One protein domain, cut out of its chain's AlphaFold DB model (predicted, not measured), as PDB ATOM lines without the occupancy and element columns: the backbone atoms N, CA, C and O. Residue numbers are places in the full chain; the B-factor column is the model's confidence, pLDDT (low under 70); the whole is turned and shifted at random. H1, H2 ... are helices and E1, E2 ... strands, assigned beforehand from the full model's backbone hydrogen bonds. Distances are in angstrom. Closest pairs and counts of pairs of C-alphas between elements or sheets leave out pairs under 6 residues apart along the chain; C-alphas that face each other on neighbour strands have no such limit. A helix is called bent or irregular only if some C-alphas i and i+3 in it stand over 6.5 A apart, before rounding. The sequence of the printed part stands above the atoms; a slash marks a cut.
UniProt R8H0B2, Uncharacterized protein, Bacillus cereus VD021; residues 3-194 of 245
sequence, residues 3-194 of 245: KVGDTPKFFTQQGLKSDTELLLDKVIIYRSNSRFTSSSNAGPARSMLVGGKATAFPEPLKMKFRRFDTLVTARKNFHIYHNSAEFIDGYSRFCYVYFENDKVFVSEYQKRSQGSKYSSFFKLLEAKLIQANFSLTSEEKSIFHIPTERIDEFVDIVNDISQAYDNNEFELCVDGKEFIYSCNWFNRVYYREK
ATOM      1  N   LYS A   3     191.624 174.798 236.138       76.31
ATOM      2  CA  LYS A   3     190.902 175.815 236.925       76.31
ATOM      3  C   LYS A   3     191.808 176.379 238.018       76.31
ATOM      4  O   LYS A   3     192.401 175.639 238.784       76.31
ATOM      5  N   VAL A   4     191.880 177.704 238.113       75.56
ATOM      6  CA  VAL A   4     192.726 178.391 239.102       75.56
ATOM      7  C   VAL A   4     192.122 178.341 240.512       75.56
ATOM      8  O   VAL A   4     192.850 178.502 241.477       75.56
ATOM      9  N   GLY A   5     190.810 178.121 240.652       64.75
ATOM     10  CA  GLY A   5     190.099 178.143 241.941       64.75
ATOM     11  C   GLY A   5     190.696 177.246 243.032       64.75
ATOM     12  O   GLY A   5     190.658 177.627 244.196       64.75
ATOM     13  N   ASP A   6     191.323 176.134 242.646       64.31
ATOM     14  CA  ASP A   6     191.918 175.170 243.580       64.31
ATOM     15  C   ASP A   6     193.428 175.393 243.780       64.31
ATOM     16  O   ASP A   6     194.098 174.632 244.472       64.31
ATOM     17  N   THR A   7     194.007 176.421 243.151       72.50
ATOM     18  CA  THR A   7     195.454 176.662 243.131       72.50
ATOM     19  C   THR A   7     195.787 178.107 243.486       72.50
ATOM     20  O   THR A   7     195.277 179.039 242.857       72.50
ATOM     21  N   PRO A   8     196.683 178.339 244.459       77.81
ATOM     22  CA  PRO A   8     197.088 179.684 244.838       77.81
ATOM     23  C   PRO A   8     197.584 180.521 243.647       77.81
ATOM     24  O   PRO A   8     198.435 180.097 242.859       77.81
ATOM     25  N   LYS A   9     197.061 181.748 243.542       86.50
ATOM     26  CA  LYS A   9     197.497 182.765 242.575       86.50
ATOM     27  C   LYS A   9     198.611 183.612 243.175       86.50
ATOM     28  O   LYS A   9     198.432 184.182 244.248       86.50
ATOM     29  N   PHE A  10     199.702 183.784 242.440       86.44
ATOM     30  CA  PHE A  10     200.787 184.693 242.796       86.44
ATOM     31  C   PHE A  10     200.979 185.726 241.697       86.44
ATOM     32  O   PHE A  10     201.285 185.394 240.552       86.44
ATOM     33  N   PHE A  11     200.826 186.992 242.064       87.69
ATOM     34  CA  PHE A  11     201.058 188.113 241.167       87.69
ATOM     35  C   PHE A  11     202.493 188.609 241.320       87.69
ATOM     36  O   PHE A  11     202.928 188.910 242.430       87.69
ATOM     37  N   THR A  12     203.238 188.687 240.218       85.75
ATOM     38  CA  THR A  12     204.660 189.053 240.247       85.75
ATOM     39  C   THR A  12     205.087 189.811 238.993       85.75
ATOM     40  O   THR A  12     204.491 189.675 237.925       85.75
ATOM     41  N   GLN A  13     206.151 190.603 239.119       82.44
ATOM     42  CA  GLN A  13     206.851 191.228 237.992       82.44
ATOM     43  C   GLN A  13     208.008 190.365 237.481       82.44
ATOM     44  O   GLN A  13     208.433 190.530 236.344       82.44
ATOM     45  N   GLN A  14     208.505 189.433 238.296       83.56
ATOM     46  CA  GLN A  14     209.552 188.480 237.930       83.56
ATOM     47  C   GLN A  14     208.959 187.072 237.947       83.56
ATOM     48  O   GLN A  14     208.543 186.585 238.998       83.56
ATOM     49  N   GLY A  15     208.886 186.440 236.776       81.06
ATOM     50  CA  GLY A  15     208.366 185.078 236.625       81.06
ATOM     51  C   GLY A  15     209.394 184.015 237.019       81.06
ATOM     52  O   GLY A  15     210.381 184.308 237.692       81.06
ATOM     53  N   LEU A  16     209.229 182.797 236.505       84.25
ATOM     54  CA  LEU A  16     210.132 181.663 236.751       84.25
ATOM     55  C   LEU A  16     211.206 181.486 235.670       84.25
ATOM     56  O   LEU A  16     210.928 181.594 234.479       84.25
ATOM     57  N   LYS A  17     212.455 181.215 236.051       84.12
ATOM     58  CA  LYS A  17     213.550 181.105 235.068       84.12
ATOM     59  C   LYS A  17     213.405 179.874 234.171       84.12
ATOM     60  O   LYS A  17     213.786 179.939 233.005       84.12
ATOM     61  N   SER A  18     212.821 178.798 234.693       79.81
ATOM     62  CA  SER A  18     212.505 177.578 233.950       79.81
ATOM     63  C   SER A  18     210.997 177.385 233.787       79.81
ATOM     64  O   SER A  18     210.205 177.783 234.639       79.81
ATOM     65  N   ASP A  19     210.591 176.742 232.695       78.31
ATOM     66  CA  ASP A  19     209.193 176.394 232.438       78.31
ATOM     67  C   ASP A  19     208.724 175.180 233.249       78.31
ATOM     68  O   ASP A  19     207.540 175.069 233.557       78.31
ATOM     69  N   THR A  20     209.646 174.301 233.641       72.00
ATOM     70  CA  THR A  20     209.388 173.159 234.528       72.00
ATOM     71  C   THR A  20     208.895 173.591 235.908       72.00
ATOM     72  O   THR A  20     208.151 172.858 236.555       72.00
ATOM     73  N   GLU A  21     209.241 174.804 236.344       66.44
ATOM     74  CA  GLU A  21     208.813 175.368 237.626       66.44
ATOM     75  C   GLU A  21     207.351 175.860 237.607       66.44
ATOM     76  O   GLU A  21     206.762 176.060 238.668       66.44
ATOM     77  N   LEU A  22     206.738 176.041 236.425       69.62
ATOM     78  CA  LEU A  22     205.321 176.428 236.303       69.62
ATOM     79  C   LEU A  22     204.352 175.294 236.683       69.62
ATOM     80  O   LEU A  22     203.152 175.538 236.784       69.62
ATOM     81  N   LEU A  23     204.848 174.062 236.845       59.97
ATOM     82  CA  LEU A  23     204.034 172.848 236.987       59.97
ATOM     83  C   LEU A  23     203.742 172.435 238.438       59.97
ATOM     84  O   LEU A  23     203.154 171.377 238.636       59.97
ATOM     85  N   LEU A  24     204.180 173.197 239.448       55.22
ATOM     86  CA  LEU A  24     204.358 172.611 240.782       55.22
ATOM     87  C   LEU A  24     203.148 172.695 241.722       55.22
ATOM     88  O   LEU A  24     202.810 171.677 242.306       55.22
ATOM     89  N   ASP A  25     202.473 173.831 241.871       69.62
ATOM     90  CA  ASP A  25     201.365 173.973 242.849       69.62
ATOM     91  C   ASP A  25     200.746 175.381 242.854       69.62
ATOM     92  O   ASP A  25     200.016 175.758 243.772       69.62
ATOM     93  N   LYS A  26     201.083 176.210 241.864       78.25
ATOM     94  CA  LYS A  26     200.805 177.643 241.907       78.25
ATOM     95  C   LYS A  26     200.633 178.246 240.526       78.25
ATOM     96  O   LYS A  26     201.279 177.831 239.568       78.25
ATOM     97  N   VAL A  27     199.808 179.284 240.447       86.00
ATOM     98  CA  VAL A  27     199.596 180.058 239.220       86.00
ATOM     99  C   VAL A  27     200.349 181.378 239.325       86.00
ATOM    100  O   VAL A  27     199.954 182.269 240.077       86.00
ATOM    101  N   ILE A  28     201.440 181.508 238.569       88.38
ATOM    102  CA  ILE A  28     202.277 182.708 238.490       88.38
ATOM    103  C   ILE A  28     201.753 183.627 237.387       88.38
ATOM    104  O   ILE A  28     201.877 183.333 236.198       88.38
ATOM    105  N   ILE A  29     201.194 184.767 237.778       89.00
ATOM    106  CA  ILE A  29     200.569 185.730 236.871       89.00
ATOM    107  C   ILE A  29     201.405 187.007 236.849       89.00
ATOM    108  O   ILE A  29     201.691 187.606 237.890       89.00
ATOM    109  N   TYR A  30     201.775 187.445 235.648       87.94
ATOM    110  CA  TYR A  30     202.449 188.722 235.461       87.94
ATOM    111  C   TYR A  30     201.522 189.891 235.826       87.94
ATOM    112  O   TYR A  30     200.432 189.998 235.262       87.94
ATOM    113  N   ARG A  31     201.972 190.786 236.718       87.31
ATOM    114  CA  ARG A  31     201.313 192.078 236.979       87.31
ATOM    115  C   ARG A  31     202.292 193.236 236.989       87.31
ATOM    116  O   ARG A  31     203.224 193.249 237.789       87.31
ATOM    117  N   SER A  32     202.068 194.234 236.136       81.00
ATOM    118  CA  SER A  32     202.946 195.407 236.065       81.00
ATOM    119  C   SER A  32     202.263 196.657 235.537       81.00
ATOM    120  O   SER A  32     201.412 196.631 234.647       81.00
ATOM    121  N   ASN A  33     202.688 197.796 236.072       77.44
ATOM    122  CA  ASN A  33     202.190 199.105 235.675       77.44
ATOM    123  C   ASN A  33     202.930 199.662 234.452       77.44
ATOM    124  O   ASN A  33     202.592 200.747 233.988       77.44
ATOM    125  N   SER A  34     203.922 198.930 233.953       70.25
ATOM    126  CA  SER A  34     204.766 199.273 232.823       70.25
ATOM    127  C   SER A  34     204.896 198.062 231.891       70.25
ATOM    128  O   SER A  34     204.644 196.908 232.259       70.25
ATOM    129  N   ARG A  35     205.286 198.315 230.640       65.19
ATOM    130  CA  ARG A  35     205.701 197.230 229.746       65.19
ATOM    131  C   ARG A  35     206.976 196.614 230.313       65.19
ATOM    132  O   ARG A  35     207.855 197.346 230.757       65.19
ATOM    133  N   PHE A  36     207.092 195.291 230.254       62.12
ATOM    134  CA  PHE A  36     208.332 194.618 230.617       62.12
ATOM    135  C   PHE A  36     209.381 194.892 229.531       62.12
ATOM    136  O   PHE A  36     209.421 194.237 228.491       62.12
ATOM    137  N   THR A  37     210.170 195.945 229.714       54.16
ATOM    138  CA  THR A  37     211.146 196.413 228.727       54.16
ATOM    139  C   THR A  37     212.437 196.792 229.427       54.16
ATOM    140  O   THR A  37     212.400 197.471 230.449       54.16
ATOM    141  N   SER A  38     213.581 196.436 228.842       46.72
ATOM    142  CA  SER A  38     214.901 196.885 229.311       46.72
ATOM    143  C   SER A  38     215.082 198.412 229.245       46.72
ATOM    144  O   SER A  38     215.955 198.954 229.912       46.72
ATOM    145  N   SER A  39     214.247 199.116 228.474       44.72
ATOM    146  CA  SER A  39     214.208 200.576 228.359       44.72
ATOM    147  C   SER A  39     212.853 201.125 228.828       44.72
ATOM    148  O   SER A  39     211.826 200.922 228.189       44.72
ATOM    149  N   SER A  40     212.849 201.817 229.971       42.56
ATOM    150  CA  SER A  40     211.681 202.352 230.696       42.56
ATOM    151  C   SER A  40     210.920 203.470 229.947       42.56
ATOM    152  O   SER A  40     210.819 204.598 230.423       42.56
ATOM    153  N   ASN A  41     210.334 203.174 228.784       46.59
ATOM    154  CA  ASN A  41     209.465 204.111 228.052       46.59
ATOM    155  C   ASN A  41     207.971 203.926 228.379       46.59
ATOM    156  O   ASN A  41     207.099 204.497 227.718       46.59
ATOM    157  N   ALA A  42     207.651 203.103 229.379       53.53
ATOM    158  CA  ALA A  42     206.292 202.899 229.854       53.53
ATOM    159  C   ALA A  42     206.092 203.629 231.191       53.53
ATOM    160  O   ALA A  42     206.617 203.215 232.217       53.53
ATOM    161  N   GLY A  43     205.341 204.731 231.158       56.66
ATOM    162  CA  GLY A  43     204.827 205.404 232.352       56.66
ATOM    163  C   GLY A  43     203.790 204.565 233.120       56.66
ATOM    164  O   GLY A  43     203.361 203.518 232.633       56.66
ATOM    165  N   PRO A  44     203.376 205.023 234.312       64.12
ATOM    166  CA  PRO A  44     202.529 204.249 235.213       64.12
ATOM    167  C   PRO A  44     201.147 203.952 234.615       64.12
ATOM    168  O   PRO A  44     200.519 204.817 234.003       64.12
ATOM    169  N   ALA A  45     200.624 202.749 234.871       64.62
ATOM    170  CA  ALA A  45     199.285 202.318 234.452       64.62
ATOM    171  C   ALA A  45     198.193 203.360 234.743       64.62
ATOM    172  O   ALA A  45     197.392 203.652 233.862       64.62
ATOM    173  N   ARG A  46     198.225 204.007 235.918       63.69
ATOM    174  CA  ARG A  46     197.260 205.055 236.300       63.69
ATOM    175  C   ARG A  46     197.261 206.288 235.389       63.69
ATOM    176  O   ARG A  46     196.235 206.940 235.281       63.69
ATOM    177  N   SER A  47     198.380 206.622 234.742       69.88
ATOM    178  CA  SER A  47     198.426 207.725 233.766       69.88
ATOM    179  C   SER A  47     198.095 207.276 232.342       69.88
ATOM    180  O   SER A  47     197.891 208.111 231.468       69.88
ATOM    181  N   MET A  48     198.101 205.965 232.082       77.00
ATOM    182  CA  MET A  48     197.838 205.404 230.756       77.00
ATOM    183  C   MET A  48     196.404 204.921 230.589       77.00
ATOM    184  O   MET A  48     195.889 205.011 229.479       77.00
ATOM    185  N   LEU A  49     195.794 204.401 231.652       79.31
ATOM    186  CA  LEU A  49     194.418 203.931 231.680       79.31
ATOM    187  C   LEU A  49     193.481 205.097 231.977       79.31
ATOM    188  O   LEU A  49     193.620 205.784 232.986       79.31
ATOM    189  N   VAL A  50     192.519 205.313 231.090       79.00
ATOM    190  CA  VAL A  50     191.496 206.351 231.224       79.00
ATOM    191  C   VAL A  50     190.124 205.712 231.026       79.00
ATOM    192  O   VAL A  50     189.944 204.919 230.104       79.00
ATOM    193  N   GLY A  51     189.159 206.020 231.895       69.38
ATOM    194  CA  GLY A  51     187.818 205.423 231.827       69.38
ATOM    195  C   GLY A  51     187.018 206.005 230.677       69.38
ATOM    196  O   GLY A  51     186.640 207.172 230.777       69.38
ATOM    197  N   GLY A  52     186.863 205.247 229.583       57.69
ATOM    198  CA  GLY A  52     186.112 205.578 228.354       57.69
ATOM    199  C   GLY A  52     186.427 206.922 227.666       57.69
ATOM    200  O   GLY A  52     185.965 207.201 226.567       57.69
ATOM    201  N   LYS A  53     187.225 207.795 228.279       52.91
ATOM    202  CA  LYS A  53     187.399 209.212 227.929       52.91
ATOM    203  C   LYS A  53     188.651 209.457 227.092       52.91
ATOM    204  O   LYS A  53     189.065 210.610 226.966       52.91
ATOM    205  N   ALA A  54     189.264 208.404 226.543       52.25
ATOM    206  CA  ALA A  54     190.507 208.524 225.794       52.25
ATOM    207  C   ALA A  54     190.399 209.600 224.713       52.25
ATOM    208  O   ALA A  54     189.558 209.571 223.818       52.25
ATOM    209  N   THR A  55     191.310 210.558 224.810       53.28
ATOM    210  CA  THR A  55     191.464 211.716 223.930       53.28
ATOM    211  C   THR A  55     191.922 211.349 222.514       53.28
ATOM    212  O   THR A  55     192.149 212.245 221.710       53.28
ATOM    213  N   ALA A  56     192.055 210.056 222.196       61.94
ATOM    214  CA  ALA A  56     192.715 209.562 220.990       61.94
ATOM    215  C   ALA A  56     191.839 208.661 220.097       61.94
ATOM    216  O   ALA A  56     192.362 208.064 219.156       61.94
ATOM    217  N   PHE A  57     190.529 208.548 220.357       71.19
ATOM    218  CA  PHE A  57     189.625 207.908 219.397       71.19
ATOM    219  C   PHE A  57     189.518 208.754 218.121       71.19
ATOM    220  O   PHE A  57     189.474 209.983 218.227       71.19
ATOM    221  N   PRO A  58     189.425 208.141 216.926       74.50
ATOM    222  CA  PRO A  58     189.066 208.875 215.717       74.50
ATOM    223  C   PRO A  58     187.766 209.651 215.942       74.50
ATOM    224  O   PRO A  58     186.794 209.087 216.447       74.50
ATOM    225  N   GLU A  59     187.745 210.935 215.580       77.75
ATOM    226  CA  GLU A  59     186.650 211.856 215.925       77.75
ATOM    227  C   GLU A  59     185.246 211.338 215.537       77.75
ATOM    228  O   GLU A  59     184.345 211.462 216.368       77.75
ATOM    229  N   PRO A  60     185.044 210.653 214.387       79.44
ATOM    230  CA  PRO A  60     183.739 210.078 214.041       79.44
ATOM    231  C   PRO A  60     183.253 208.971 214.992       79.44
ATOM    232  O   PRO A  60     182.055 208.737 215.110       79.44
ATOM    233  N   LEU A  61     184.169 208.267 215.665       82.19
ATOM    234  CA  LEU A  61     183.874 207.066 216.464       82.19
ATOM    235  C   LEU A  61     183.919 207.324 217.972       82.19
ATOM    236  O   LEU A  61     183.518 206.488 218.781       82.19
ATOM    237  N   LYS A  62     184.408 208.501 218.355       82.00
ATOM    238  CA  LYS A  62     184.677 208.900 219.734       82.00
ATOM    239  C   LYS A  62     183.459 208.794 220.639       82.00
ATOM    240  O   LYS A  62     183.599 208.373 221.780       82.00
ATOM    241  N   MET A  63     182.272 209.151 220.145       82.12
ATOM    242  CA  MET A  63     181.040 209.056 220.936       82.12
ATOM    243  C   MET A  63     180.623 207.610 221.201       82.12
ATOM    244  O   MET A  63     180.186 207.319 222.309       82.12
ATOM    245  N   LYS A  64     180.826 206.704 220.237       84.88
ATOM    246  CA  LYS A  64     180.514 205.282 220.413       84.88
ATOM    247  C   LYS A  64     181.451 204.640 221.434       84.88
ATOM    248  O   LYS A  64     181.000 204.073 222.419       84.88
ATOM    249  N   PHE A  65     182.761 204.839 221.281       84.12
ATOM    250  CA  PHE A  65     183.752 204.276 222.209       84.12
ATOM    251  C   PHE A  65     183.744 204.908 223.610       84.12
ATOM    252  O   PHE A  65     184.251 204.311 224.554       84.12
ATOM    253  N   ARG A  66     183.143 206.091 223.789       82.94
ATOM    254  CA  ARG A  66     182.932 206.690 225.118       82.94
ATOM    255  C   ARG A  66     181.911 205.952 225.981       82.94
ATOM    256  O   ARG A  66     181.883 206.208 227.179       82.94
ATOM    257  N   ARG A  67     181.096 205.074 225.387       86.75
ATOM    258  CA  ARG A  67     180.100 204.248 226.088       86.75
ATOM    259  C   ARG A  67     180.701 203.022 226.780       86.75
ATOM    260  O   ARG A  67     179.971 202.277 227.419       86.75
ATOM    261  N   PHE A  68     182.001 202.784 226.634       85.50
ATOM    262  CA  PHE A  68     182.673 201.751 227.406       85.50
ATOM    263  C   PHE A  68     182.627 202.077 228.902       85.50
ATOM    264  O   PHE A  68     183.171 203.102 229.320       85.50
ATOM    265  N   ASP A  69     182.125 201.137 229.699       83.25
ATOM    266  CA  ASP A  69     182.227 201.156 231.168       83.25
ATOM    267  C   ASP A  69     183.579 200.591 231.655       83.25
ATOM    268  O   ASP A  69     183.800 200.271 232.824       83.25
ATOM    269  N   THR A  70     184.523 200.489 230.722       83.56
ATOM    270  CA  THR A  70     185.851 199.907 230.870       83.56
ATOM    271  C   THR A  70     186.942 200.989 230.854       83.56
ATOM    272  O   THR A  70     186.716 202.176 230.583       83.56
ATOM    273  N   LEU A  71     188.176 200.587 231.152       85.88
ATOM    274  CA  LEU A  71     189.360 201.428 231.003       85.88
ATOM    275  C   LEU A  71     190.004 201.193 229.639       85.88
ATOM    276  O   LEU A  71     190.107 200.063 229.166       85.88
ATOM    277  N   VAL A  72     190.533 202.249 229.030       85.94
ATOM    278  CA  VAL A  72     191.298 202.146 227.781       85.94
ATOM    279  C   VAL A  72     192.662 202.808 227.910       85.94
ATOM    280  O   VAL A  72     192.826 203.771 228.658       85.94
ATOM    281  N   THR A  73     193.663 202.341 227.158       83.38
ATOM    282  CA  THR A  73     194.921 203.099 227.064       83.38
ATOM    283  C   THR A  73     194.732 204.384 226.256       83.38
ATOM    284  O   THR A  73     194.206 204.322 225.147       83.38
ATOM    285  N   ALA A  74     195.253 205.517 226.729       79.69
ATOM    286  CA  ALA A  74     195.190 206.820 226.054       79.69
ATOM    287  C   ALA A  74     196.095 206.913 224.800       79.69
ATOM    288  O   ALA A  74     197.091 207.637 224.771       79.69
ATOM    289  N   ARG A  75     195.786 206.135 223.756       78.50
ATOM    290  CA  ARG A  75     196.511 206.059 222.475       78.50
ATOM    291  C   ARG A  75     195.528 205.838 221.325       78.50
ATOM    292  O   ARG A  75     194.434 205.341 221.556       78.50
ATOM    293  N   LYS A  76     195.938 206.161 220.086       82.19
ATOM    294  CA  LYS A  76     195.112 205.936 218.881       82.19
ATOM    295  C   LYS A  76     194.684 204.477 218.759       82.19
ATOM    296  O   LYS A  76     193.505 204.201 218.630       82.19
ATOM    297  N   ASN A  77     195.644 203.557 218.813       87.12
ATOM    298  CA  ASN A  77     195.363 202.136 218.986       87.12
ATOM    299  C   ASN A  77     195.482 201.828 220.470       87.12
ATOM    300  O   ASN A  77     196.475 202.224 221.095       87.12
ATOM    301  N   PHE A  78     194.505 201.136 221.026       87.94
ATOM    302  CA  PHE A  78     194.356 201.040 222.465       87.94
ATOM    303  C   PHE A  78     194.010 199.632 222.906       87.94
ATOM    304  O   PHE A  78     193.447 198.841 222.162       87.94
ATOM    305  N   HIS A  79     194.366 199.318 224.142       91.19
ATOM    306  CA  HIS A  79     193.839 198.141 224.813       91.19
ATOM    307  C   HIS A  79     192.614 198.520 225.632       91.19
ATOM    308  O   HIS A  79     192.579 199.621 226.182       91.19
ATOM    309  N   ILE A  80     191.664 197.594 225.718       93.19
ATOM    310  CA  ILE A  80     190.482 197.683 226.577       93.19
ATOM    311  C   ILE A  80     190.723 196.804 227.805       93.19
ATOM    312  O   ILE A  80     191.143 195.654 227.666       93.19
ATOM    313  N   TYR A  81     190.457 197.331 228.995       93.50
ATOM    314  CA  TYR A  81     190.653 196.670 230.281       93.50
ATOM    315  C   TYR A  81     189.428 196.814 231.163       93.50
ATOM    316  O   TYR A  81     188.764 197.839 231.134       93.50
ATOM    317  N   HIS A  82     189.191 195.840 232.028       94.75
ATOM    318  CA  HIS A  82     188.174 195.944 233.066       94.75
ATOM    319  C   HIS A  82     188.367 197.189 233.952       94.75
ATOM    320  O   HIS A  82     189.498 197.634 234.156       94.75
ATOM    321  N   ASN A  83     187.279 197.734 234.506       91.00
ATOM    322  CA  ASN A  83     187.308 198.894 235.411       91.00
ATOM    323  C   ASN A  83     188.256 198.678 236.610       91.00
ATOM    324  O   ASN A  83     189.037 199.550 236.977       91.00
ATOM    325  N   SER A  84     188.283 197.461 237.151       90.06
ATOM    326  CA  SER A  84     189.178 197.084 238.254       90.06
ATOM    327  C   SER A  84     190.654 196.882 237.858       90.06
ATOM    328  O   SER A  84     191.456 196.436 238.681       90.06
ATOM    329  N   ALA A  85     191.052 197.171 236.613       89.88
ATOM    330  CA  ALA A  85     192.431 196.982 236.175       89.88
ATOM    331  C   ALA A  85     193.392 197.982 236.840       89.88
ATOM    332  O   ALA A  85     193.360 199.187 236.599       89.88
ATOM    333  N   GLU A  86     194.324 197.457 237.634       85.62
ATOM    334  CA  GLU A  86     195.371 198.244 238.306       85.62
ATOM    335  C   GLU A  86     196.647 198.400 237.457       85.62
ATOM    336  O   GLU A  86     197.488 199.265 237.713       85.62
ATOM    337  N   PHE A  87     196.800 197.544 236.448       86.62
ATOM    338  CA  PHE A  87     198.038 197.294 235.719       86.62
ATOM    339  C   PHE A  87     197.766 197.166 234.213       86.62
ATOM    340  O   PHE A  87     196.656 196.844 233.795       86.62
ATOM    341  N   ILE A  88     198.787 197.413 233.385       85.06
ATOM    342  CA  ILE A  88     198.698 197.363 231.911       85.06
ATOM    343  C   ILE A  88     199.244 196.036 231.366       85.06
ATOM    344  O   ILE A  88     200.123 195.999 230.500       85.06
ATOM    345  N   ASP A  89     198.736 194.938 231.915       88.00
ATOM    346  CA  ASP A  89     199.132 193.564 231.599       88.00
ATOM    347  C   ASP A  89     198.010 192.792 230.868       88.00
ATOM    348  O   ASP A  89     197.173 193.385 230.190       88.00
ATOM    349  N   GLY A  90     198.048 191.457 230.896       91.50
ATOM    350  CA  GLY A  90     197.045 190.607 230.246       91.50
ATOM    351  C   GLY A  90     195.888 190.243 231.170       91.50
ATOM    352  O   GLY A  90     194.826 189.860 230.689       91.50
ATOM    353  N   TYR A  91     196.069 190.392 232.484       93.00
ATOM    354  CA  TYR A  91     195.211 189.796 233.497       93.00
ATOM    355  C   TYR A  91     193.794 190.373 233.485       93.00
ATOM    356  O   TYR A  91     192.824 189.621 233.539       93.00
ATOM    357  N   SER A  92     193.676 191.695 233.373       93.75
ATOM    358  CA  SER A  92     192.391 192.407 233.353       93.75
ATOM    359  C   SER A  92     192.047 192.957 231.966       93.75
ATOM    360  O   SER A  92     191.269 193.900 231.853       93.75
ATOM    361  N   ARG A  93     192.661 192.423 230.905       95.06
ATOM    362  CA  ARG A  93     192.541 192.946 229.539       95.06
ATOM    363  C   ARG A  93     191.506 192.169 228.729       95.06
ATOM    364  O   ARG A  93     191.485 190.940 228.768       95.06
ATOM    365  N   PHE A  94     190.696 192.895 227.965       96.75
ATOM    366  CA  PHE A  94     189.774 192.345 226.973       96.75
ATOM    367  C   PHE A  94     190.479 192.086 225.659       96.75
ATOM    368  O   PHE A  94     190.559 190.948 225.209       96.75
ATOM    369  N   CYS A  95     191.010 193.136 225.044       95.69
ATOM    370  CA  CYS A  95     191.585 193.050 223.713       95.69
ATOM    371  C   CYS A  95     192.461 194.267 223.395       95.69
ATOM    372  O   CYS A  95     192.685 195.163 224.216       95.69
ATOM    373  N   TYR A  96     192.976 194.276 222.176       94.38
ATOM    374  CA  TYR A  96     193.628 195.380 221.502       94.38
ATOM    375  C   TYR A  96     192.773 195.820 220.314       94.38
ATOM    376  O   TYR A  96     192.456 195.013 219.443       94.38
ATOM    377  N   VAL A  97     192.446 197.106 220.264       93.44
ATOM    378  CA  VAL A  97     191.764 197.763 219.152       93.44
ATOM    379  C   VAL A  97     192.788 198.550 218.345       93.44
ATOM    380  O   VAL A  97     193.576 199.326 218.899       93.44
ATOM    381  N   TYR A  98     192.777 198.383 217.027       92.38
ATOM    382  CA  TYR A  98     193.628 199.151 216.130       92.38
ATOM    383  C   TYR A  98     192.909 199.575 214.858       92.38
ATOM    384  O   TYR A  98     191.932 198.965 214.432       92.38
ATOM    385  N   PHE A  99     193.430 200.642 214.261       90.25
ATOM    386  CA  PHE A  99     192.894 201.232 213.044       90.25
ATOM    387  C   PHE A  99     193.887 201.055 211.899       90.25
ATOM    388  O   PHE A  99     195.051 201.447 212.023       90.25
ATOM    389  N   GLU A 100     193.426 200.499 210.787       89.69
ATOM    390  CA  GLU A 100     194.219 200.290 209.576       89.69
ATOM    391  C   GLU A 100     193.330 200.524 208.352       89.69
ATOM    392  O   GLU A 100     192.232 199.982 208.279       89.69
ATOM    393  N   ASN A 101     193.781 201.355 207.404       88.94
ATOM    394  CA  ASN A 101     193.028 201.710 206.190       88.94
ATOM    395  C   ASN A 101     191.568 202.128 206.476       88.94
ATOM    396  O   ASN A 101     190.640 201.595 205.873       88.94
ATOM    397  N   ASP A 102     191.380 203.021 207.457       85.25
ATOM    398  CA  ASP A 102     190.078 203.524 207.936       85.25
ATOM    399  C   ASP A 102     189.095 202.461 208.458       85.25
ATOM    400  O   ASP A 102     187.921 202.745 208.692       85.25
ATOM    401  N   LYS A 103     189.583 201.244 208.711       90.81
ATOM    402  CA  LYS A 103     188.824 200.148 209.315       90.81
ATOM    403  C   LYS A 103     189.237 199.927 210.761       90.81
ATOM    404  O   LYS A 103     190.366 200.235 211.155       90.81
ATOM    405  N   VAL A 104     188.314 199.374 211.542       92.94
ATOM    406  CA  VAL A 104     188.525 199.032 212.950       92.94
ATOM    407  C   VAL A 104     188.743 197.535 213.074       92.94
ATOM    408  O   VAL A 104     187.959 196.738 212.561       92.94
ATOM    409  N   PHE A 105     189.793 197.156 213.790       94.44
ATOM    410  CA  PHE A 105     190.120 195.765 214.043       94.44
ATOM    411  C   PHE A 105     190.327 195.508 215.526       94.44
ATOM    412  O   PHE A 105     190.834 196.359 216.260       94.44
ATOM    413  N   VAL A 106     189.963 194.300 215.940       95.44
ATOM    414  CA  VAL A 106     190.114 193.799 217.302       95.44
ATOM    415  C   VAL A 106     190.953 192.532 217.263       95.44
ATOM    416  O   VAL A 106     190.675 191.623 216.490       95.44
ATOM    417  N   SER A 107     191.976 192.466 218.109       95.50
ATOM    418  CA  SER A 107     192.800 191.275 218.320       95.50
ATOM    419  C   SER A 107     193.105 191.098 219.802       95.50
ATOM    420  O   SER A 107     192.952 192.031 220.586       95.50
ATOM    421  N   GLU A 108     193.584 189.930 220.216       94.94
ATOM    422  CA  GLU A 108     193.879 189.679 221.631       94.94
ATOM    423  C   GLU A 108     194.922 190.653 222.199       94.94
ATOM    424  O   GLU A 108     194.742 191.250 223.261       94.94
ATOM    425  N   TYR A 109     196.020 190.842 221.471       90.50
ATOM    426  CA  TYR A 109     197.146 191.679 221.870       90.50
ATOM    427  C   TYR A 109     197.789 192.364 220.658       90.50
ATOM    428  O   TYR A 109     197.541 192.022 219.502       90.50
ATOM    429  N   GLN A 110     198.658 193.343 220.920       87.25
ATOM    430  CA  GLN A 110     199.416 194.038 219.882       87.25
ATOM    431  C   GLN A 110     200.492 193.104 219.290       87.25
ATOM    432  O   GLN A 110     201.354 192.623 220.018       87.25
ATOM    433  N   LYS A 111     200.539 192.914 217.961       79.81
ATOM    434  CA  LYS A 111     201.498 192.003 217.282       79.81
ATOM    435  C   LYS A 111     202.973 192.210 217.672       79.81
ATOM    436  O   LYS A 111     203.729 191.250 217.762       79.81
ATOM    437  N   ARG A 112     203.387 193.459 217.917       77.00
ATOM    438  CA  ARG A 112     204.743 193.837 218.372       77.00
ATOM    439  C   ARG A 112     204.803 194.146 219.879       77.00
ATOM    440  O   ARG A 112     205.600 194.976 220.305       77.00
ATOM    441  N   SER A 113     203.922 193.539 220.676       74.62
ATOM    442  CA  SER A 113     203.889 193.732 222.129       74.62
ATOM    443  C   SER A 113     205.177 193.224 222.774       74.62
ATOM    444  O   SER A 113     205.625 192.110 222.499       74.62
ATOM    445  N   GLN A 114     205.738 194.053 223.651       72.81
ATOM    446  CA  GLN A 114     206.799 193.678 224.591       72.81
ATOM    447  C   GLN A 114     206.242 193.323 225.984       72.81
ATOM    448  O   GLN A 114     207.002 192.949 226.863       72.81
ATOM    449  N   GLY A 115     204.926 193.449 226.197       76.75
ATOM    450  CA  GLY A 115     204.246 192.977 227.409       76.75
ATOM    451  C   GLY A 115     203.620 191.598 227.208       76.75
ATOM    452  O   GLY A 115     203.896 190.934 226.205       76.75
ATOM    453  N   SER A 116     202.729 191.213 228.126       82.25
ATOM    454  CA  SER A 116     201.951 189.974 228.023       82.25
ATOM    455  C   SER A 116     201.281 189.843 226.653       82.25
ATOM    456  O   SER A 116     200.715 190.802 226.099       82.25
ATOM    457  N   LYS A 117     201.354 188.636 226.102       88.81
ATOM    458  CA  LYS A 117     200.788 188.254 224.807       88.81
ATOM    459  C   LYS A 117     199.533 187.408 225.002       88.81
ATOM    460  O   LYS A 117     199.328 186.429 224.295       88.81
ATOM    461  N   TYR A 118     198.722 187.793 225.981       92.31
ATOM    462  CA  TYR A 118     197.378 187.271 226.175       92.31
ATOM    463  C   TYR A 118     196.469 188.328 226.804       92.31
ATOM    464  O   TYR A 118     196.958 189.319 227.356       92.31
ATOM    465  N   SER A 119     195.164 188.125 226.720       95.19
ATOM    466  CA  SER A 119     194.157 188.964 227.370       95.19
ATOM    467  C   SER A 119     193.120 188.056 228.018       95.19
ATOM    468  O   SER A 119     192.433 187.326 227.308       95.19
ATOM    469  N   SER A 120     193.008 188.061 229.350       96.31
ATOM    470  CA  SER A 120     192.228 187.038 230.062       96.31
ATOM    471  C   SER A 120     190.760 186.982 229.652       96.31
ATOM    472  O   SER A 120     190.162 185.912 229.706       96.31
ATOM    473  N   PHE A 121     190.162 188.100 229.242       97.69
ATOM    474  CA  PHE A 121     188.763 188.126 228.800       97.69
ATOM    475  C   PHE A 121     188.594 187.825 227.304       97.69
ATOM    476  O   PHE A 121     187.468 187.732 226.825       97.69
ATOM    477  N   PHE A 122     189.681 187.667 226.543       97.12
ATOM    478  CA  PHE A 122     189.593 187.613 225.085       97.12
ATOM    479  C   PHE A 122     188.848 186.393 224.563       97.12
ATOM    480  O   PHE A 122     188.099 186.538 223.614       97.12
ATOM    481  N   LYS A 123     188.988 185.218 225.187       94.88
ATOM    482  CA  LYS A 123     188.243 184.022 224.752       94.88
ATOM    483  C   LYS A 123     186.730 184.181 224.914       94.88
ATOM    484  O   LYS A 123     185.974 183.739 224.056       94.88
ATOM    485  N   LEU A 124     186.290 184.845 225.986       95.88
ATOM    486  CA  LEU A 124     184.878 185.196 226.171       95.88
ATOM    487  C   LEU A 124     184.431 186.188 225.096       95.88
ATOM    488  O   LEU A 124     183.410 185.977 224.448       95.88
ATOM    489  N   LEU A 125     185.227 187.236 224.865       97.56
ATOM    490  CA  LEU A 125     184.946 188.230 223.833       97.56
ATOM    491  C   LEU A 125     184.875 187.604 222.436       97.56
ATOM    492  O   LEU A 125     183.937 187.869 221.698       97.56
ATOM    493  N   GLU A 126     185.838 186.759 222.086       95.38
ATOM    494  CA  GLU A 126     185.897 186.018 220.829       95.38
ATOM    495  C   GLU A 126     184.631 185.186 220.621       95.38
ATOM    496  O   GLU A 126     183.991 185.307 219.578       95.38
ATOM    497  N   ALA A 127     184.218 184.410 221.626       93.38
ATOM    498  CA  ALA A 127     183.000 183.613 221.551       93.38
ATOM    499  C   ALA A 127     181.754 184.484 221.312       93.38
ATOM    500  O   ALA A 127     180.960 184.178 220.422       93.38
ATOM    501  N   LYS A 128     181.601 185.598 222.043       93.75
ATOM    502  CA  LYS A 128     180.462 186.519 221.872       93.75
ATOM    503  C   LYS A 128     180.499 187.239 220.516       93.75
ATOM    504  O   LYS A 128     179.460 187.393 219.884       93.75
ATOM    505  N   LEU A 129     181.678 187.624 220.019       94.00
ATOM    506  CA  LEU A 129     181.843 188.225 218.689       94.00
ATOM    507  C   LEU A 129     181.467 187.249 217.566       94.00
ATOM    508  O   LEU A 129     180.802 187.644 216.609       94.00
ATOM    509  N   ILE A 130     181.858 185.978 217.690       93.12
ATOM    510  CA  ILE A 130     181.471 184.922 216.746       93.12
ATOM    511  C   ILE A 130     179.955 184.701 216.792       93.12
ATOM    512  O   ILE A 130     179.319 184.677 215.740       93.12
ATOM    513  N   GLN A 131     179.358 184.603 217.986       92.44
ATOM    514  CA  GLN A 131     177.904 184.469 218.161       92.44
ATOM    515  C   GLN A 131     177.132 185.649 217.553       92.44
ATOM    516  O   GLN A 131     176.082 185.461 216.942       92.44
ATOM    517  N   ALA A 132     177.683 186.857 217.661       91.19
ATOM    518  CA  ALA A 132     177.152 188.058 217.036       91.19
ATOM    519  C   ALA A 132     177.484 188.167 215.531       91.19
ATOM    520  O   ALA A 132     177.173 189.172 214.903       91.19
ATOM    521  N   ASN A 133     178.084 187.160 214.892       93.19
ATOM    522  CA  ASN A 133     178.430 187.174 213.465       93.19
ATOM    523  C   ASN A 133     179.388 188.315 213.058       93.19
ATOM    524  O   ASN A 133     179.235 188.914 211.988       93.19
ATOM    525  N   PHE A 134     180.368 188.665 213.896       90.94
ATOM    526  CA  PHE A 134     181.484 189.514 213.461       90.94
ATOM    527  C   PHE A 134     182.469 188.712 212.606       90.94
ATOM    528  O   PHE A 134     182.785 187.559 212.898       90.94
ATOM    529  N   SER A 135     182.979 189.326 211.539       87.12
ATOM    530  CA  SER A 135     183.843 188.636 210.579       87.12
ATOM    531  C   SER A 135     185.281 188.506 211.081       87.12
ATOM    532  O   SER A 135     185.945 189.506 211.378       87.12
ATOM    533  N   LEU A 136     185.789 187.275 211.075       88.56
ATOM    534  CA  LEU A 136     187.215 186.984 211.176       88.56
ATOM    535  C   LEU A 136     187.915 187.386 209.876       88.56
ATOM    536  O   LEU A 136     187.481 187.055 208.776       88.56
ATOM    537  N   THR A 137     189.021 188.107 210.007       83.06
ATOM    538  CA  THR A 137     189.892 188.476 208.879       83.06
ATOM    539  C   THR A 137     190.998 187.451 208.636       83.06
ATOM    540  O   THR A 137     191.613 187.440 207.573       83.06
ATOM    541  N   SER A 138     191.262 186.599 209.627       72.38
ATOM    542  CA  SER A 138     192.233 185.512 209.596       72.38
ATOM    543  C   SER A 138     191.853 184.498 210.673       72.38
ATOM    544  O   SER A 138     191.599 184.886 211.810       72.38
ATOM    545  N   GLU A 139     191.819 183.213 210.331       62.75
ATOM    546  CA  GLU A 139     191.576 182.143 211.311       62.75
ATOM    547  C   GLU A 139     192.833 181.824 212.133       62.75
ATOM    548  O   GLU A 139     192.745 181.493 213.309       62.75
ATOM    549  N   GLU A 140     194.028 181.993 211.554       66.00
ATOM    550  CA  GLU A 140     195.300 181.728 212.246       66.00
ATOM    551  C   GLU A 140     195.575 182.701 213.400       66.00
ATOM    552  O   GLU A 140     196.375 182.427 214.298       66.00
ATOM    553  N   LYS A 141     194.976 183.892 213.336       70.31
ATOM    554  CA  LYS A 141     195.089 184.945 214.343       70.31
ATOM    555  C   LYS A 141     193.710 185.540 214.478       70.31
ATOM    556  O   LYS A 141     193.328 186.285 213.585       70.31
ATOM    557  N   SER A 142     193.021 185.246 215.576       87.06
ATOM    558  CA  SER A 142     191.697 185.769 215.909       87.06
ATOM    559  C   SER A 142     191.669 187.300 215.855       87.06
ATOM    560  O   SER A 142     191.909 187.999 216.843       87.06
ATOM    561  N   ILE A 143     191.457 187.824 214.650       94.62
ATOM    562  CA  ILE A 143     191.424 189.239 214.316       94.62
ATOM    563  C   ILE A 143     190.069 189.497 213.689       94.62
ATOM    564  O   ILE A 143     189.784 189.049 212.575       94.62
ATOM    565  N   PHE A 144     189.262 190.271 214.395       95.00
ATOM    566  CA  PHE A 144     187.923 190.638 213.978       95.00
ATOM    567  C   PHE A 144     187.947 192.003 213.309       95.00
ATOM    568  O   PHE A 144     188.549 192.943 213.827       95.00
ATOM    569  N   HIS A 145     187.270 192.121 212.172       94.62
ATOM    570  CA  HIS A 145     186.893 193.421 211.636       94.62
ATOM    571  C   HIS A 145     185.608 193.874 212.330       94.62
ATOM    572  O   HIS A 145     184.628 193.130 212.346       94.62
ATOM    573  N   ILE A 146     185.610 195.087 212.886       95.44
ATOM    574  CA  ILE A 146     184.437 195.702 213.514       95.44
ATOM    575  C   ILE A 146     183.917 196.784 212.565       95.44
ATOM    576  O   ILE A 146     184.518 197.859 212.485       95.44
ATOM    577  N   PRO A 147     182.826 196.528 211.821       93.88
ATOM    578  CA  PRO A 147     182.245 197.540 210.954       93.88
ATOM    579  C   PRO A 147     181.806 198.765 211.758       93.88
ATOM    580  O   PRO A 147     181.286 198.640 212.869       93.88
ATOM    581  N   THR A 148     182.001 199.959 211.201       91.12
ATOM    582  CA  THR A 148     181.727 201.238 211.877       91.12
ATOM    583  C   THR A 148     180.279 201.353 212.373       91.12
ATOM    584  O   THR A 148     179.996 201.888 213.453       91.12
ATOM    585  N   GLU A 149     179.346 200.818 211.597       92.81
ATOM    586  CA  GLU A 149     177.921 200.751 211.895       92.81
ATOM    587  C   GLU A 149     177.594 199.803 213.060       92.81
ATOM    588  O   GLU A 149     176.618 200.049 213.762       92.81
ATOM    589  N   ARG A 150     178.452 198.812 213.346       94.94
ATOM    590  CA  ARG A 150     178.285 197.817 214.426       94.94
ATOM    591  C   ARG A 150     179.183 198.049 215.646       94.94
ATOM    592  O   ARG A 150     179.254 197.203 216.530       94.94
ATOM    593  N   ILE A 151     179.871 199.191 215.731       93.12
ATOM    594  CA  ILE A 151     180.707 199.513 216.903       93.12
ATOM    595  C   ILE A 151     179.884 199.537 218.195       93.12
ATOM    596  O   ILE A 151     180.395 199.132 219.231       93.12
ATOM    597  N   ASP A 152     178.637 200.005 218.144       93.44
ATOM    598  CA  ASP A 152     177.774 200.064 219.327       93.44
ATOM    599  C   ASP A 152     177.527 198.667 219.912       93.44
ATOM    600  O   ASP A 152     177.706 198.470 221.105       93.44
ATOM    601  N   GLU A 153     177.261 197.683 219.056       96.81
ATOM    602  CA  GLU A 153     177.107 196.280 219.452       96.81
ATOM    603  C   GLU A 153     178.408 195.684 220.011       96.81
ATOM    604  O   GLU A 153     178.387 194.963 221.002       96.81
ATOM    605  N   PHE A 154     179.564 196.023 219.428       96.62
ATOM    606  CA  PHE A 154     180.860 195.636 219.997       96.62
ATOM    607  C   PHE A 154     181.070 196.215 221.405       96.62
ATOM    608  O   PHE A 154     181.588 195.524 222.282       96.62
ATOM    609  N   VAL A 155     180.682 197.476 221.623       94.69
ATOM    610  CA  VAL A 155     180.763 198.117 222.941       94.69
ATOM    611  C   VAL A 155     179.848 197.419 223.941       94.69
ATOM    612  O   VAL A 155     180.302 197.113 225.043       94.69
ATOM    613  N   ASP A 156     178.615 197.116 223.540       96.69
ATOM    614  CA  ASP A 156     177.638 196.431 224.386       96.69
ATOM    615  C   ASP A 156     178.145 195.034 224.787       96.69
ATOM    616  O   ASP A 156     178.197 194.733 225.973       96.69
ATOM    617  N   ILE A 157     178.700 194.246 223.854       98.00
ATOM    618  CA  ILE A 157     179.316 192.938 224.160       98.00
ATOM    619  C   ILE A 157     180.436 193.052 225.208       98.00
ATOM    620  O   ILE A 157     180.548 192.220 226.109       98.00
ATOM    621  N   VAL A 158     181.311 194.053 225.088       97.31
ATOM    622  CA  VAL A 158     182.406 194.257 226.051       97.31
ATOM    623  C   VAL A 158     181.861 194.645 227.425       97.31
ATOM    624  O   VAL A 158     182.351 194.135 228.434       97.31
ATOM    625  N   ASN A 159     180.869 195.537 227.467       96.19
ATOM    626  CA  ASN A 159     180.232 195.968 228.707       96.19
ATOM    627  C   ASN A 159     179.490 194.801 229.382       96.19
ATOM    628  O   ASN A 159     179.657 194.617 230.585       96.19
ATOM    629  N   ASP A 160     178.789 193.958 228.622       97.12
ATOM    630  CA  ASP A 160     178.101 192.765 229.132       97.12
ATOM    631  C   ASP A 160     179.084 191.789 229.792       97.12
ATOM    632  O   ASP A 160     178.853 191.311 230.902       97.12
ATOM    633  N   ILE A 161     180.236 191.531 229.156       97.50
ATOM    634  CA  ILE A 161     181.289 190.698 229.758       97.50
ATOM    635  C   ILE A 161     181.844 191.373 231.023       97.50
ATOM    636  O   ILE A 161     182.114 190.694 232.012       97.50
ATOM    637  N   SER A 162     182.015 192.697 231.025       96.12
ATOM    638  CA  SER A 162     182.445 193.433 232.222       96.12
ATOM    639  C   SER A 162     181.454 193.254 233.377       96.12
ATOM    640  O   SER A 162     181.858 192.919 234.486       96.12
ATOM    641  N   GLN A 163     180.158 193.403 233.106       96.50
ATOM    642  CA  GLN A 163     179.106 193.268 234.105       96.50
ATOM    643  C   GLN A 163     178.994 191.833 234.636       96.50
ATOM    644  O   GLN A 163     178.925 191.631 235.846       96.50
ATOM    645  N   ALA A 164     179.036 190.828 233.759       95.75
ATOM    646  CA  ALA A 164     179.019 189.420 234.156       95.75
ATOM    647  C   ALA A 164     180.235 189.048 235.031       95.75
ATOM    648  O   ALA A 164     180.126 188.271 235.983       95.75
ATOM    649  N   TYR A 165     181.401 189.653 234.770       95.56
ATOM    650  CA  TYR A 165     182.561 189.513 235.647       95.56
ATOM    651  C   TYR A 165     182.311 190.106 237.040       95.56
ATOM    652  O   TYR A 165     182.596 189.436 238.037       95.56
ATOM    653  N   ASP A 166     181.751 191.316 237.119       95.00
ATOM    654  CA  ASP A 166     181.396 191.965 238.390       95.00
ATOM    655  C   ASP A 166     180.323 191.177 239.167       95.00
ATOM    656  O   ASP A 166     180.363 191.114 240.397       95.00
ATOM    657  N   ASN A 167     179.431 190.480 238.456       95.19
ATOM    658  CA  ASN A 167     178.452 189.542 239.015       95.19
ATOM    659  C   ASN A 167     179.050 188.180 239.414       95.19
ATOM    660  O   ASN A 167     178.324 187.297 239.871       95.19
ATOM    661  N   ASN A 168     180.368 187.990 239.274       93.25
ATOM    662  CA  ASN A 168     181.065 186.749 239.604       93.25
ATOM    663  C   ASN A 168     180.559 185.542 238.784       93.25
ATOM    664  O   ASN A 168     180.546 184.417 239.283       93.25
ATOM    665  N   GLU A 169     180.187 185.742 237.520       94.31
ATOM    666  CA  GLU A 169     179.712 184.678 236.616       94.31
ATOM    667  C   GLU A 169     180.864 183.902 235.958       94.31
ATOM    668  O   GLU A 169     180.649 182.884 235.303       94.31
ATOM    669  N   PHE A 170     182.110 184.353 236.138       93.00
ATOM    670  CA  PHE A 170     183.280 183.763 235.490       93.00
ATOM    671  C   PHE A 170     184.263 183.134 236.467       93.00
ATOM    672  O   PHE A 170     184.435 183.562 237.608       93.00
ATOM    673  N   GLU A 171     184.993 182.140 235.978       91.69
ATOM    674  CA  GLU A 171     186.132 181.553 236.665       91.69
ATOM    675  C   GLU A 171     187.392 181.616 235.808       91.69
ATOM    676  O   GLU A 171     187.346 181.608 234.580       91.69
ATOM    677  N   LEU A 172     188.541 181.713 236.473       91.00
ATOM    678  CA  LEU A 172     189.836 181.839 235.820       91.00
ATOM    679  C   LEU A 172     190.467 180.458 235.611       91.00
ATOM    680  O   LEU A 172     190.489 179.632 236.528       91.00
ATOM    681  N   CYS A 173     191.054 180.240 234.439       89.81
ATOM    682  CA  CYS A 173     191.722 179.002 234.062       89.81
ATOM    683  C   CYS A 173     193.096 179.267 233.439       89.81
ATOM    684  O   CYS A 173     193.277 180.241 232.715       89.81
ATOM    685  N   VAL A 174     194.057 178.374 233.676       88.19
ATOM    686  CA  VAL A 174     195.385 178.388 233.053       88.19
ATOM    687  C   VAL A 174     195.326 177.751 231.669       88.19
ATOM    688  O   VAL A 174     194.854 176.619 231.516       88.19
ATOM    689  N   ASP A 175     195.873 178.457 230.680       87.38
ATOM    690  CA  ASP A 175     195.945 178.040 229.280       87.38
ATOM    691  C   ASP A 175     197.359 178.185 228.707       87.38
ATOM    692  O   ASP A 175     197.688 178.985 227.819       87.38
ATOM    693  N   GLY A 176     198.243 177.381 229.281       87.12
ATOM    694  CA  GLY A 176     199.643 177.344 228.913       87.12
ATOM    695  C   GLY A 176     200.446 178.478 229.538       87.12
ATOM    696  O   GLY A 176     200.155 178.972 230.631       87.12
ATOM    697  N   LYS A 177     201.515 178.845 228.842       87.31
ATOM    698  CA  LYS A 177     202.585 179.684 229.369       87.31
ATOM    699  C   LYS A 177     202.992 180.752 228.372       87.31
ATOM    700  O   LYS A 177     202.842 180.575 227.164       87.31
ATOM    701  N   GLU A 178     203.543 181.836 228.887       86.44
ATOM    702  CA  GLU A 178     204.208 182.852 228.086       86.44
ATOM    703  C   GLU A 178     205.600 183.156 228.632       86.44
ATOM    704  O   GLU A 178     205.855 183.062 229.833       86.44
ATOM    705  N   PHE A 179     206.494 183.530 227.721       83.62
ATOM    706  CA  PHE A 179     207.809 184.060 228.043       83.62
ATOM    707  C   PHE A 179     207.836 185.544 227.685       83.62
ATOM    708  O   PHE A 179     207.612 185.913 226.525       83.62
ATOM    709  N   ILE A 180     208.108 186.391 228.677       79.69
ATOM    710  CA  ILE A 180     208.228 187.839 228.495       79.69
ATOM    711  C   ILE A 180     209.724 188.192 228.447       79.69
ATOM    712  O   ILE A 180     210.532 187.629 229.181       79.69
ATOM    713  N   TYR A 181     210.097 189.077 227.518       69.06
ATOM    714  CA  TYR A 181     211.470 189.376 227.082       69.06
ATOM    715  C   TYR A 181     212.538 189.300 228.197       69.06
ATOM    716  O   TYR A 181     212.441 189.980 229.214       69.06
ATOM    717  N   SER A 182     213.594 188.510 227.974       60.50
ATOM    718  CA  SER A 182     214.786 188.318 228.830       60.50
ATOM    719  C   SER A 182     214.598 187.849 230.282       60.50
ATOM    720  O   SER A 182     215.601 187.478 230.890       60.50
ATOM    721  N   CYS A 183     213.397 187.824 230.866       61.00
ATOM    722  CA  CYS A 183     213.259 187.531 232.296       61.00
ATOM    723  C   CYS A 183     211.951 186.820 232.644       61.00
ATOM    724  O   CYS A 183     211.138 187.348 233.397       61.00
ATOM    725  N   ASN A 184     211.867 185.552 232.246       81.06
ATOM    726  CA  ASN A 184     211.124 184.514 232.962       81.06
ATOM    727  C   ASN A 184     209.734 184.151 232.389       81.06
ATOM    728  O   ASN A 184     209.118 184.871 231.602       81.06
ATOM    729  N   TRP A 185     209.280 182.966 232.783       86.38
ATOM    730  CA  TRP A 185     208.045 182.299 232.402       86.38
ATOM    731  C   TRP A 185     206.886 182.641 233.340       86.38
ATOM    732  O   TRP A 185     207.060 182.735 234.558       86.38
ATOM    733  N   PHE A 186     205.694 182.763 232.759       88.81
ATOM    734  CA  PHE A 186     204.436 183.050 233.451       88.81
ATOM    735  C   PHE A 186     203.310 182.163 232.911       88.81
ATOM    736  O   PHE A 186     203.382 181.666 231.783       88.81
ATOM    737  N   ASN A 187     202.242 181.997 233.689       89.94
ATOM    738  CA  ASN A 187     201.012 181.364 233.226       89.94
ATOM    739  C   ASN A 187     200.192 182.351 232.384       89.94
ATOM    740  O   ASN A 187     199.948 183.485 232.805       89.94
ATOM    741  N   ARG A 188     199.700 181.894 231.227       90.94
ATOM    742  CA  ARG A 188     198.585 182.568 230.549       90.94
ATOM    743  C   ARG A 188     197.300 182.106 231.204       90.94
ATOM    744  O   ARG A 188     197.117 180.906 231.418       90.94
ATOM    745  N   VAL A 189     196.422 183.044 231.516       92.12
ATOM    746  CA  VAL A 189     195.153 182.749 232.174       92.12
ATOM    747  C   VAL A 189     194.006 183.379 231.404       92.12
ATOM    748  O   VAL A 189     194.158 184.467 230.864       92.12
ATOM    749  N   TYR A 190     192.863 182.704 231.357       94.62
ATOM    750  CA  TYR A 190     191.649 183.234 230.748       94.62
ATOM    751  C   TYR A 190     190.440 182.974 231.623       94.62
ATOM    752  O   TYR A 190     190.389 181.976 232.342       94.62
ATOM    753  N   TYR A 191     189.471 183.873 231.538       94.38
ATOM    754  CA  TYR A 191     188.158 183.684 232.121       94.38
ATOM    755  C   TYR A 191     187.300 182.791 231.227       94.38
ATOM    756  O   TYR A 191     187.404 182.830 230.000       94.38
ATOM    757  N   ARG A 192     186.446 181.997 231.865       92.31
ATOM    758  CA  ARG A 192     185.363 181.236 231.242       92.31
ATOM    759  C   ARG A 192     184.092 181.384 232.071       92.31
ATOM    760  O   ARG A 192     184.188 181.639 233.270       92.31
ATOM    761  N   GLU A 193     182.938 181.205 231.438       91.19
ATOM    762  CA  GLU A 193     181.651 181.115 232.134       91.19
ATOM    763  C   GLU A 193     181.710 179.992 233.181       91.19
ATOM    764  O   GLU A 193     182.233 178.903 232.915       91.19
ATOM    765  N   LYS A 194     181.244 180.278 234.399       88.94
ATOM    766  CA  LYS A 194     181.003 179.239 235.398       88.94
ATOM    767  C   LYS A 194     179.877 178.368 234.878       88.94
ATOM    768  O   LYS A 194     178.851 178.862 234.424       88.94
TER     769      LYS A 194
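AT A GLANCE: This is residues 3 to 194 of the 245 residues of an uncharacterized protein of Bacillus cereus VD021 (UniProt R8H0B2). A strongly twisted seven-stranded antiparallel sheet has helices H4 and H5 packed over one face. Beside this body is a smaller part, where the long hairpin E10 and E11 has the parallel pair E1 and E2, with the short helix H1, packed on it through E2 and E11. The printed part has 192 residues, with five named helices and eleven named strands in the order E1 H1 E2 H2 E3 H3 E4 E5 E6 E7 H4 E8 E9 H5 E10 E11; the class is mixed, helices and strands. The large sheet has the order E3 E4 E5 E6 E7 E9 E8. The whole is compact, with a radius of gyration of the C-alphas of 16.3 A, and spans 49 by 39 by 31 A.

HOW THE PARTS SIT: The large sheet runs from edge strand E3, residues 49 to 51, through E4, residues 71 to 73, E5, residues 78 to 81, E6, residues 93 to 100, E7, residues 103 to 107, and E9, residues 143 to 146, to edge strand E8, residues 135 to 138. E4 to E7 form a meander, each strand the antiparallel neighbour of the one before. N 98 and O 105 of the hairpin E6 and E7 are within hydrogen-bond range at 2.9 A, as are N 144 and O 106 between E9 and E7 at 2.9 A. H4, residues 122 to 131, and H5, residues 148 to 166, are on the same face of the sheet, two layers in all. H5 lies over E6 and E7 at a height over the sheet of 9.9 A and runs along the strands, at 7 degrees to E6 on the local plane. H4 and H5 touch at a steep tilt of 51 degrees, opposite ways, with the closest C-alphas, those of Leu 125 and Val 158, 6.9 A apart. E7, H4 and E8 make a split strand-helix-strand unit, two strands running the same way with E9 between them, and its crossover is right-handed. H3, residues 62 to 65, touches H5, the closest C-alphas being those of Lys 64 and Asp 152 at 6.0 A. H2, residues 45 to 48, only grazes the sheet. E10, residues 170 to 179, and E11, residues 185 to 193, form a hairpin with N 173 and O 190 at 2.8 A. The closest C-alphas of H4 and E11, those of Leu 124 and Arg 192, are 6.5 A apart. E1, residues 9 to 12, H1, residues 20 to 23, and E2, residues 27 to 30, make a strand-helix-strand unit, two parallel neighbours with a helix between, and its crossover is right-handed. N 10 and O 27 of E1 and E2 are 2.8 A apart. The closest C-alphas of E2 and E11, those of Ile 28 and Phe 186, are 5.5 A apart. Every O i to N i+4 pair is within hydrogen-bond range in H4, and 13 of 15 are in H5, while H1, H2 and H3 are too short for such a pair.

IN THESE COORDINATES: E1 begins at C-alpha 9, (197.497, 182.765, 242.575). E6 is 21.3 A from first to last C-alpha, E7 13.3 A and H4 13.9 A. H5 is 28.1 A long and irregular, with C-alphas 149 and 152 7.5 A apart. E10, 25.6 A long, bends by 63 degrees at residue 176. E11, 26.4 A long, ends at C-alpha 193, (181.651, 181.115, 232.134).

THE WHOLE: The two C-alphas farthest apart, those of Leu 24 and Pro 60, are 50.4 A apart. The printed part has no cut. The links E2 to H2, E5 to E6 and E7 to H4 are long. The mean pLDDT of the printed part is 83.5, and 31 residues are under 70, among them residues 35 to 47 and 51 to 56.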